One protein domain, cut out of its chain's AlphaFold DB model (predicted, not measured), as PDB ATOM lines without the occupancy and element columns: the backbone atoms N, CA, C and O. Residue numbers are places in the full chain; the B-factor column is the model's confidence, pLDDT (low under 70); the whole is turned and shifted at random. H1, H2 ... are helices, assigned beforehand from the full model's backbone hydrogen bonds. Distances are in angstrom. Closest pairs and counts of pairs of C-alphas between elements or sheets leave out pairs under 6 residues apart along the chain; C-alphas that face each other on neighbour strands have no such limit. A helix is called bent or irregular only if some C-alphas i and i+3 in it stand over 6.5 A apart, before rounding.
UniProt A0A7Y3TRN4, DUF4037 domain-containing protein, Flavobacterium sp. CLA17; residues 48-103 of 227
ATOM      1  N   GLU A  48     267.085 250.027 415.517       94.94
ATOM      2  CA  GLU A  48     266.754 248.738 416.131       94.94
ATOM      3  C   GLU A  48     265.590 248.914 417.111       94.94
ATOM      4  O   GLU A  48     264.594 248.189 417.038       94.94
ATOM      5  N   GLN A  49     265.652 249.961 417.941       96.00
ATOM      6  CA  GLN A  49     264.563 250.325 418.846       96.00
ATOM      7  C   GLN A  49     263.284 250.687 418.075       96.00
ATOM      8  O   GLN A  49     262.200 250.247 418.453       96.00
ATOM      9  N   VAL A  50     263.388 251.456 416.984       97.56
ATOM     10  CA  VAL A  50     262.235 251.796 416.131       97.56
ATOM     11  C   VAL A  50     261.590 250.540 415.558       97.56
ATOM     12  O   VAL A  50     260.371 250.394 415.653       97.56
ATOM     13  N   ASN A  51     262.382 249.619 415.000       97.88
ATOM     14  CA  ASN A  51     261.840 248.375 414.461       97.88
ATOM     15  C   ASN A  51     261.147 247.547 415.553       97.88
ATOM     16  O   ASN A  51     260.019 247.102 415.341       97.88
ATOM     17  N   GLN A  52     261.778 247.395 416.723       98.31
ATOM     18  CA  GLN A  52     261.195 246.651 417.839       98.31
ATOM     19  C   GLN A  52     259.872 247.268 418.303       98.31
ATOM     20  O   GLN A  52     258.891 246.554 418.459       98.31
ATOM     21  N   VAL A  53     259.801 248.593 418.456       98.31
ATOM     22  CA  VAL A  53     258.569 249.277 418.884       98.31
ATOM     23  C   VAL A  53     257.446 249.137 417.853       98.31
ATOM     24  O   VAL A  53     256.276 249.039 418.225       98.31
ATOM     25  N   ILE A  54     257.770 249.112 416.557       98.62
ATOM     26  CA  ILE A  54     256.783 248.826 415.508       98.62
ATOM     27  C   ILE A  54     256.261 247.392 415.643       98.62
ATOM     28  O   ILE A  54     255.046 247.182 415.600       98.62
ATOM     29  N   ASP A  55     257.150 246.419 415.841       98.62
ATOM     30  CA  ASP A  55     256.768 245.018 416.040       98.62
ATOM     31  C   ASP A  55     255.932 244.852 417.337       98.62
ATOM     32  O   ASP A  55     254.903 244.166 417.340       98.62
ATOM     33  N   ASP A  56     256.268 245.587 418.401       98.69
ATOM     34  CA  ASP A  56     255.502 245.659 419.650       98.69
ATOM     35  C   ASP A  56     254.100 246.239 419.412       98.69
ATOM     36  O   ASP A  56     253.109 245.643 419.844       98.69
ATOM     37  N   CYS A  57     253.978 247.329 418.646       98.69
ATOM     38  CA  CYS A  57     252.687 247.907 418.261       98.69
ATOM     39  C   CYS A  57     251.821 246.896 417.491       98.69
ATOM     40  O   CYS A  57     250.631 246.750 417.782       98.69
ATOM     41  N   HIS A  58     252.413 246.142 416.559       98.69
ATOM     42  CA  HIS A  58     251.731 245.042 415.859       98.69
ATOM     43  C   HIS A  58     251.284 243.926 416.798       98.69
ATOM     44  O   HIS A  58     250.260 243.286 416.549       98.69
ATOM     45  N   SER A  59     252.005 243.706 417.896       98.50
ATOM     46  CA  SER A  59     251.627 242.750 418.939       98.50
ATOM     47  C   SER A  59     250.619 243.308 419.959       98.50
ATOM     48  O   SER A  59     250.060 242.532 420.735       98.50
ATOM     49  N   GLY A  60     250.315 244.612 419.915       98.44
ATOM     50  CA  GLY A  60     249.442 245.301 420.873       98.44
ATOM     51  C   GLY A  60     250.140 245.683 422.180       98.44
ATOM     52  O   GLY A  60     249.479 245.884 423.196       98.44
ATOM     53  N   GLN A  61     251.470 245.761 422.178       98.44
ATOM     54  CA  GLN A  61     252.262 246.186 423.322       98.44
ATOM     55  C   GLN A  61     252.582 247.674 423.200       98.44
ATOM     56  O   GLN A  61     253.220 248.118 422.249       98.44
ATOM     57  N   ILE A  62     252.116 248.449 424.180       97.81
ATOM     58  CA  ILE A  62     252.419 249.875 424.298       97.81
ATOM     59  C   ILE A  62     252.830 250.209 425.727       97.81
ATOM     60  O   ILE A  62     252.284 249.682 426.700       97.81
ATOM     61  N   THR A  63     253.778 251.129 425.846       97.19
ATOM     62  CA  THR A  63     254.232 251.680 427.124       97.19
ATOM     63  C   THR A  63     253.970 253.178 427.162       97.19
ATOM     64  O   THR A  63     253.749 253.806 426.126       97.19
ATOM     65  N   ILE A  64     253.915 253.726 428.373       96.44
ATOM     66  CA  ILE A  64     253.870 255.164 428.606       96.44
ATOM     67  C   ILE A  64     254.938 255.498 429.636       96.44
ATOM     68  O   ILE A  64     254.978 254.883 430.703       96.44
ATOM     69  N   ASP A  65     255.792 256.459 429.317       95.94
ATOM     70  CA  ASP A  65     256.898 256.860 430.175       95.94
ATOM     71  C   ASP A  65     256.885 258.375 430.396       95.94
ATOM     72  O   ASP A  65     256.397 259.157 429.573       95.94
ATOM     73  N   TYR A  66     257.451 258.803 431.520       94.38
ATOM     74  CA  TYR A  66     257.711 260.216 431.756       94.38
ATOM     75  C   TYR A  66     258.791 260.714 430.787       94.38
ATOM     76  O   TYR A  66     259.888 260.162 430.741       94.38
ATOM     77  N   GLN A  67     258.484 261.777 430.043       92.19
ATOM     78  CA  GLN A  67     259.408 262.416 429.111       92.19
ATOM     79  C   GLN A  67     259.191 263.936 429.150       92.19
ATOM     80  O   GLN A  67     258.074 264.396 428.887       92.19
ATOM     81  N   PRO A  68     260.229 264.739 429.444       89.62
ATOM     82  CA  PRO A  68     260.141 266.191 429.345       89.62
ATOM     83  C   PRO A  68     259.632 266.635 427.970       89.62
ATOM     84  O   PRO A  68     260.068 266.121 426.940       89.62
ATOM     85  N   GLY A  69     258.699 267.587 427.963       87.38
ATOM     86  CA  GLY A  69     258.053 268.072 426.741       87.38
ATOM     87  C   GLY A  69     256.780 267.323 426.334       87.38
ATOM     88  O   GLY A  69     256.128 267.783 425.404       87.38
ATOM     89  N   HIS A  70     256.402 266.251 427.045       93.00
ATOM     90  CA  HIS A  70     255.137 265.528 426.866       93.00
ATOM     91  C   HIS A  70     254.326 265.525 428.173       93.00
ATOM     92  O   HIS A  70     254.490 264.612 428.987       93.00
ATOM     93  N   PRO A  71     253.434 266.504 428.417       94.50
ATOM     94  CA  PRO A  71     252.671 266.585 429.666       94.50
ATOM     95  C   PRO A  71     251.790 265.358 429.956       94.50
ATOM     96  O   PRO A  71     251.521 265.056 431.115       94.50
ATOM     97  N   HIS A  72     251.349 264.629 428.925       95.75
ATOM     98  CA  HIS A  72     250.628 263.362 429.097       95.75
ATOM     99  C   HIS A  72     251.561 262.166 429.373       95.75
ATOM    100  O   HIS A  72     251.141 261.186 429.987       95.75
ATOM    101  N   GLY A  73     252.818 262.246 428.944       95.38
ATOM    102  CA  GLY A  73     253.759 261.131 428.868       95.38
ATOM    103  C   GLY A  73     254.013 260.687 427.426       95.38
ATOM    104  O   GLY A  73     253.179 260.874 426.537       95.38
ATOM    105  N   PHE A  74     255.184 260.101 427.199       96.81
ATOM    106  CA  PHE A  74     255.583 259.555 425.908       96.81
ATOM    107  C   PHE A  74     254.978 258.167 425.740       96.81
ATOM    108  O   PHE A  74     255.324 257.251 426.486       96.81
ATOM    109  N   VAL A  75     254.072 258.004 424.776       97.81
ATOM    110  CA  VAL A  75     253.505 256.694 424.435       97.81
ATOM    111  C   VAL A  75     254.377 256.055 423.362       97.81
ATOM    112  O   VAL A  75     254.639 256.680 422.338       97.81
ATOM    113  N   SER A  76     254.808 254.808 423.552       97.62
ATOM    114  CA  SER A  76     255.756 254.162 422.626       97.62
ATOM    115  C   SER A  76     255.260 254.107 421.175       97.62
ATOM    116  O   SER A  76     256.064 254.146 420.249       97.62
ATOM    117  N   SER A  77     253.941 254.112 420.948       98.06
ATOM    118  CA  SER A  77     253.343 254.166 419.606       98.06
ATOM    119  C   SER A  77     253.628 255.456 418.824       98.06
ATOM    120  O   SER A  77     253.303 255.527 417.641       98.06
ATOM    121  N   ILE A  78     254.262 256.464 419.428       97.69
ATOM    122  CA  ILE A  78     254.773 257.633 418.703       97.69
ATOM    123  C   ILE A  78     255.745 257.198 417.596       97.69
ATOM    124  O   ILE A  78     255.643 257.706 416.486       97.69
ATOM    125  N   TYR A  79     256.612 256.204 417.835       97.81
ATOM    126  CA  TYR A  79     257.611 255.768 416.846       97.81
ATOM    127  C   TYR A  79     256.991 255.221 415.552       97.81
ATOM    128  O   TYR A  79     257.442 255.568 414.461       97.81
ATOM    129  N   ILE A  80     255.934 254.401 415.640       98.44
ATOM    130  CA  ILE A  80     255.245 253.915 414.432       98.44
ATOM    131  C   ILE A  80     254.576 255.074 413.676       98.44
ATOM    132  O   ILE A  80     254.586 255.091 412.445       98.44
ATOM    133  N   GLY A  81     254.074 256.083 414.395       98.06
ATOM    134  CA  GLY A  81     253.551 257.308 413.799       98.06
ATOM    135  C   GLY A  81     254.624 258.150 413.111       98.06
ATOM    136  O   GLY A  81     254.410 258.612 411.991       98.06
ATOM    137  N   GLU A  82     255.782 258.341 413.746       97.25
ATOM    138  CA  GLU A  82     256.909 259.085 413.173       97.25
ATOM    139  C   GLU A  82     257.362 258.448 411.858       97.25
ATOM    140  O   GLU A  82     257.553 259.152 410.867       97.25
ATOM    141  N   VAL A  83     257.447 257.114 411.814       98.25
ATOM    142  CA  VAL A  83     257.738 256.382 410.577       98.25
ATOM    143  C   VAL A  83     256.625 256.569 409.550       98.25
ATOM    144  O   VAL A  83     256.931 256.823 408.388       98.25
ATOM    145  N   ALA A  84     255.350 256.496 409.944       98.12
ATOM    146  CA  ALA A  84     254.227 256.660 409.019       98.12
ATOM    147  C   ALA A  84     254.246 258.037 408.324       98.12
ATOM    148  O   ALA A  84     254.151 258.119 407.095       98.12
ATOM    149  N   PHE A  85     254.424 259.116 409.093       96.69
ATOM    150  CA  PHE A  85     254.402 260.488 408.575       96.69
ATOM    151  C   PHE A  85     255.733 260.942 407.962       96.69
ATOM    152  O   PHE A  85     255.731 261.757 407.040       96.69
ATOM    153  N   GLY A  86     256.868 260.426 408.440       95.38
ATOM    154  CA  GLY A  86     258.196 260.915 408.075       95.38
ATOM    155  C   GLY A  86     258.498 260.786 406.583       95.38
ATOM    156  O   GLY A  86     258.422 259.701 406.014       95.38
ATOM    157  N   LEU A  87     258.856 261.880 405.916       95.50
ATOM    158  CA  LEU A  87     259.216 261.863 404.497       95.50
ATOM    159  C   LEU A  87     260.703 261.503 404.340       95.50
ATOM    160  O   LEU A  87     261.546 262.246 404.844       95.50
ATOM    161  N   PRO A  88     261.060 260.393 403.659       93.81
ATOM    162  CA  PRO A  88     262.461 260.053 403.444       93.81
ATOM    163  C   PRO A  88     263.132 261.100 402.547       93.81
ATOM    164  O   PRO A  88     262.745 261.272 401.393       93.81
ATOM    165  N   LEU A  89     264.153 261.783 403.070       95.19
ATOM    166  CA  LEU A  89     265.006 262.682 402.281       95.19
ATOM    167  C   LEU A  89     266.242 261.954 401.731       95.19
ATOM    168  O   LEU A  89     266.744 262.294 400.663       95.19
ATOM    169  N   HIS A  90     266.727 260.938 402.452       96.25
ATOM    170  CA  HIS A  90     267.868 260.115 402.070       96.25
ATOM    171  C   HIS A  90     267.749 258.720 402.706       96.25
ATOM    172  O   HIS A  90     267.799 258.600 403.927       96.25
ATOM    173  N   ASP A  91     267.577 257.677 401.888       97.00
ATOM    174  CA  ASP A  91     267.468 256.279 402.341       97.00
ATOM    175  C   ASP A  91     268.052 255.305 401.294       97.00
ATOM    176  O   ASP A  91     267.316 254.558 400.647       97.00
ATOM    177  N   PRO A  92     269.377 255.325 401.058       97.25
ATOM    178  CA  PRO A  92     270.004 254.542 399.987       97.25
ATOM    179  C   PRO A  92     269.885 253.026 400.194       97.25
ATOM    180  O   PRO A  92     269.976 252.270 399.231       97.25
ATOM    181  N   ASN A  93     269.666 252.588 401.437       96.50
ATOM    182  CA  ASN A  93     269.547 251.178 401.804       96.50
ATOM    183  C   ASN A  93     268.083 250.729 401.978       96.50
ATOM    184  O   ASN A  93     267.846 249.570 402.314       96.50
ATOM    185  N   GLY A  94     267.107 251.623 401.777       96.25
ATOM    186  CA  GLY A  94     265.679 251.312 401.881       96.25
ATOM    187  C   GLY A  94     265.206 250.919 403.286       96.25
ATOM    188  O   GLY A  94     264.187 250.237 403.411       96.25
ATOM    189  N   VAL A  95     265.929 251.303 404.343       95.94
ATOM    190  CA  VAL A  95     265.621 250.904 405.727       95.94
ATOM    191  C   VAL A  95     264.315 251.549 406.189       95.94
ATOM    192  O   VAL A  95     263.429 250.864 406.701       95.94
ATOM    193  N   LEU A  96     264.161 252.860 405.978       96.06
ATOM    194  CA  LEU A  96     262.943 253.574 406.361       96.06
ATOM    195  C   LEU A  96     261.779 253.183 405.447       96.06
ATOM    196  O   LEU A  96     260.659 253.003 405.927       96.06
ATOM    197  N   ALA A  97     262.046 252.991 404.151       96.31
ATOM    198  CA  ALA A  97     261.053 252.494 403.204       96.31
ATOM    199  C   ALA A  97     260.471 251.138 403.644       96.31
ATOM    200  O   ALA A  97     259.250 250.975 403.646       96.31
ATOM    201  N   ALA A  98     261.311 250.197 404.091       96.94
ATOM    202  CA  ALA A  98     260.859 248.907 404.608       96.94
ATOM    203  C   ALA A  98     259.988 249.059 405.868       96.94
ATOM    204  O   ALA A  98     258.924 248.445 405.952       96.94
ATOM    205  N   LEU A  99     260.380 249.911 406.821       97.81
ATOM    206  CA  LEU A  99     259.596 250.147 408.042       97.81
ATOM    207  C   LEU A  99     258.250 250.815 407.754       97.81
ATOM    208  O   LEU A  99     257.247 250.441 408.359       97.81
ATOM    209  N   LYS A 100     258.190 251.737 406.787       97.75
ATOM    210  CA  LYS A 100     256.933 252.351 406.337       97.75
ATOM    211  C   LYS A 100     255.912 251.331 405.840       97.75
ATOM    212  O   LYS A 100     254.720 251.506 406.069       97.75
ATOM    213  N   THR A 101     256.348 250.226 405.229       97.38
ATOM    214  CA  THR A 101     255.413 249.157 404.826       97.38
ATOM    215  C   THR A 101     254.697 248.510 406.015       97.38
ATOM    216  O   THR A 101     253.603 247.980 405.855       97.38
ATOM    217  N   LYS A 102     255.268 248.599 407.225       97.94
ATOM    218  CA  LYS A 102     254.665 248.092 408.462       97.94
ATOM    219  C   LYS A 102     253.671 249.073 409.097       97.94
ATOM    220  O   LYS A 102     253.032 248.703 410.076       97.94
ATOM    221  N   THR A 103     253.524 250.302 408.599       98.25
ATOM    222  CA  THR A 103     252.632 251.308 409.212       98.25
ATOM    223  C   THR A 103     251.247 251.364 408.570       98.25
ATOM    224  O   THR A 103     250.384 252.114 409.029       98.25
TER     225      THR A 103
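This is residues 48 to 103 of the 227 residues of the protein "DUF4037 domain-containing protein" of Flavobacterium sp. CLA17 (UniProt A0A7Y3TRN4). Three short helices make a small core in which H1 and H3 run the same way, roughly parallel, and H2 packs on both of them at nearly a right angle to each, meeting H1 near Ile 54 and H3 near Lys 100, the three centres forming a triangle. Two loops reach to opposite ends of the longest axis: the long link of residues 60 to 77, which folds back on itself through a short antiparallel pairing, and the link between H2 and H3, whose residues 89 to 94 stick out. The printed part has 56 residues with three named helices, H1, H2 and H3 in chain order, and no named strand. The class is all helix, though under half of the residues, 27 of 56, are in named elements. The whole is only just loose, close to compact, with a radius of gyration of the C-alphas of 12.3 A and spans of 35 by 25 by 17 A.

H1, residues 48 to 59, is the longest helix and begins at C-alpha 48 at (266.754, 248.738, 416.131); it measures 16.5 A from first to last C-alpha. Residues 60 to 77 follow with no named element. In this stretch residues 64 to 65 pair with residues 74 to 75, antiparallel. H2, residues 78 to 85, begins at C-alpha 78 at (254.773, 257.633, 418.703) and measures 10.5 A. H3, residues 95 to 101, measures 10.4 A and ends at C-alpha 101 at (255.413, 249.157, 404.826).

H1 and H2 touch, with the C-alphas of Ile 54 and Ile 80 the closest at 5.4 A. Their lines are about perpendicular, at 85 degrees. H2 also touches H3, where the closest C-alphas are those of Ala 84 and Lys 100, 5.8 A apart. These two are about perpendicular as well, at 87 degrees. H1 and H3 are close but not clearly touching, the closest C-alphas being those of Asn 51 and Leu 99 at 7.0 A. They run the same way at a shallow tilt of 11 degrees. In H1, H2 and H3 every O i to N i+4 pair is within hydrogen-bond range, and no helix is bent.

The two C-alphas farthest apart are those of Pro 71 and Pro 92, at 36.4 A. The C-alphas of the first and last printed residues, Glu 48 and Thr 103, are 15.9 A apart. The link from H1 to H2 is long, with 18 residues; the link from H2 to H3 is short, with 9. Residues 89 to 94 of that short link stand free. The printed part has no cut. Its mean pLDDT is 96.6, and no printed residue of the model is under 70.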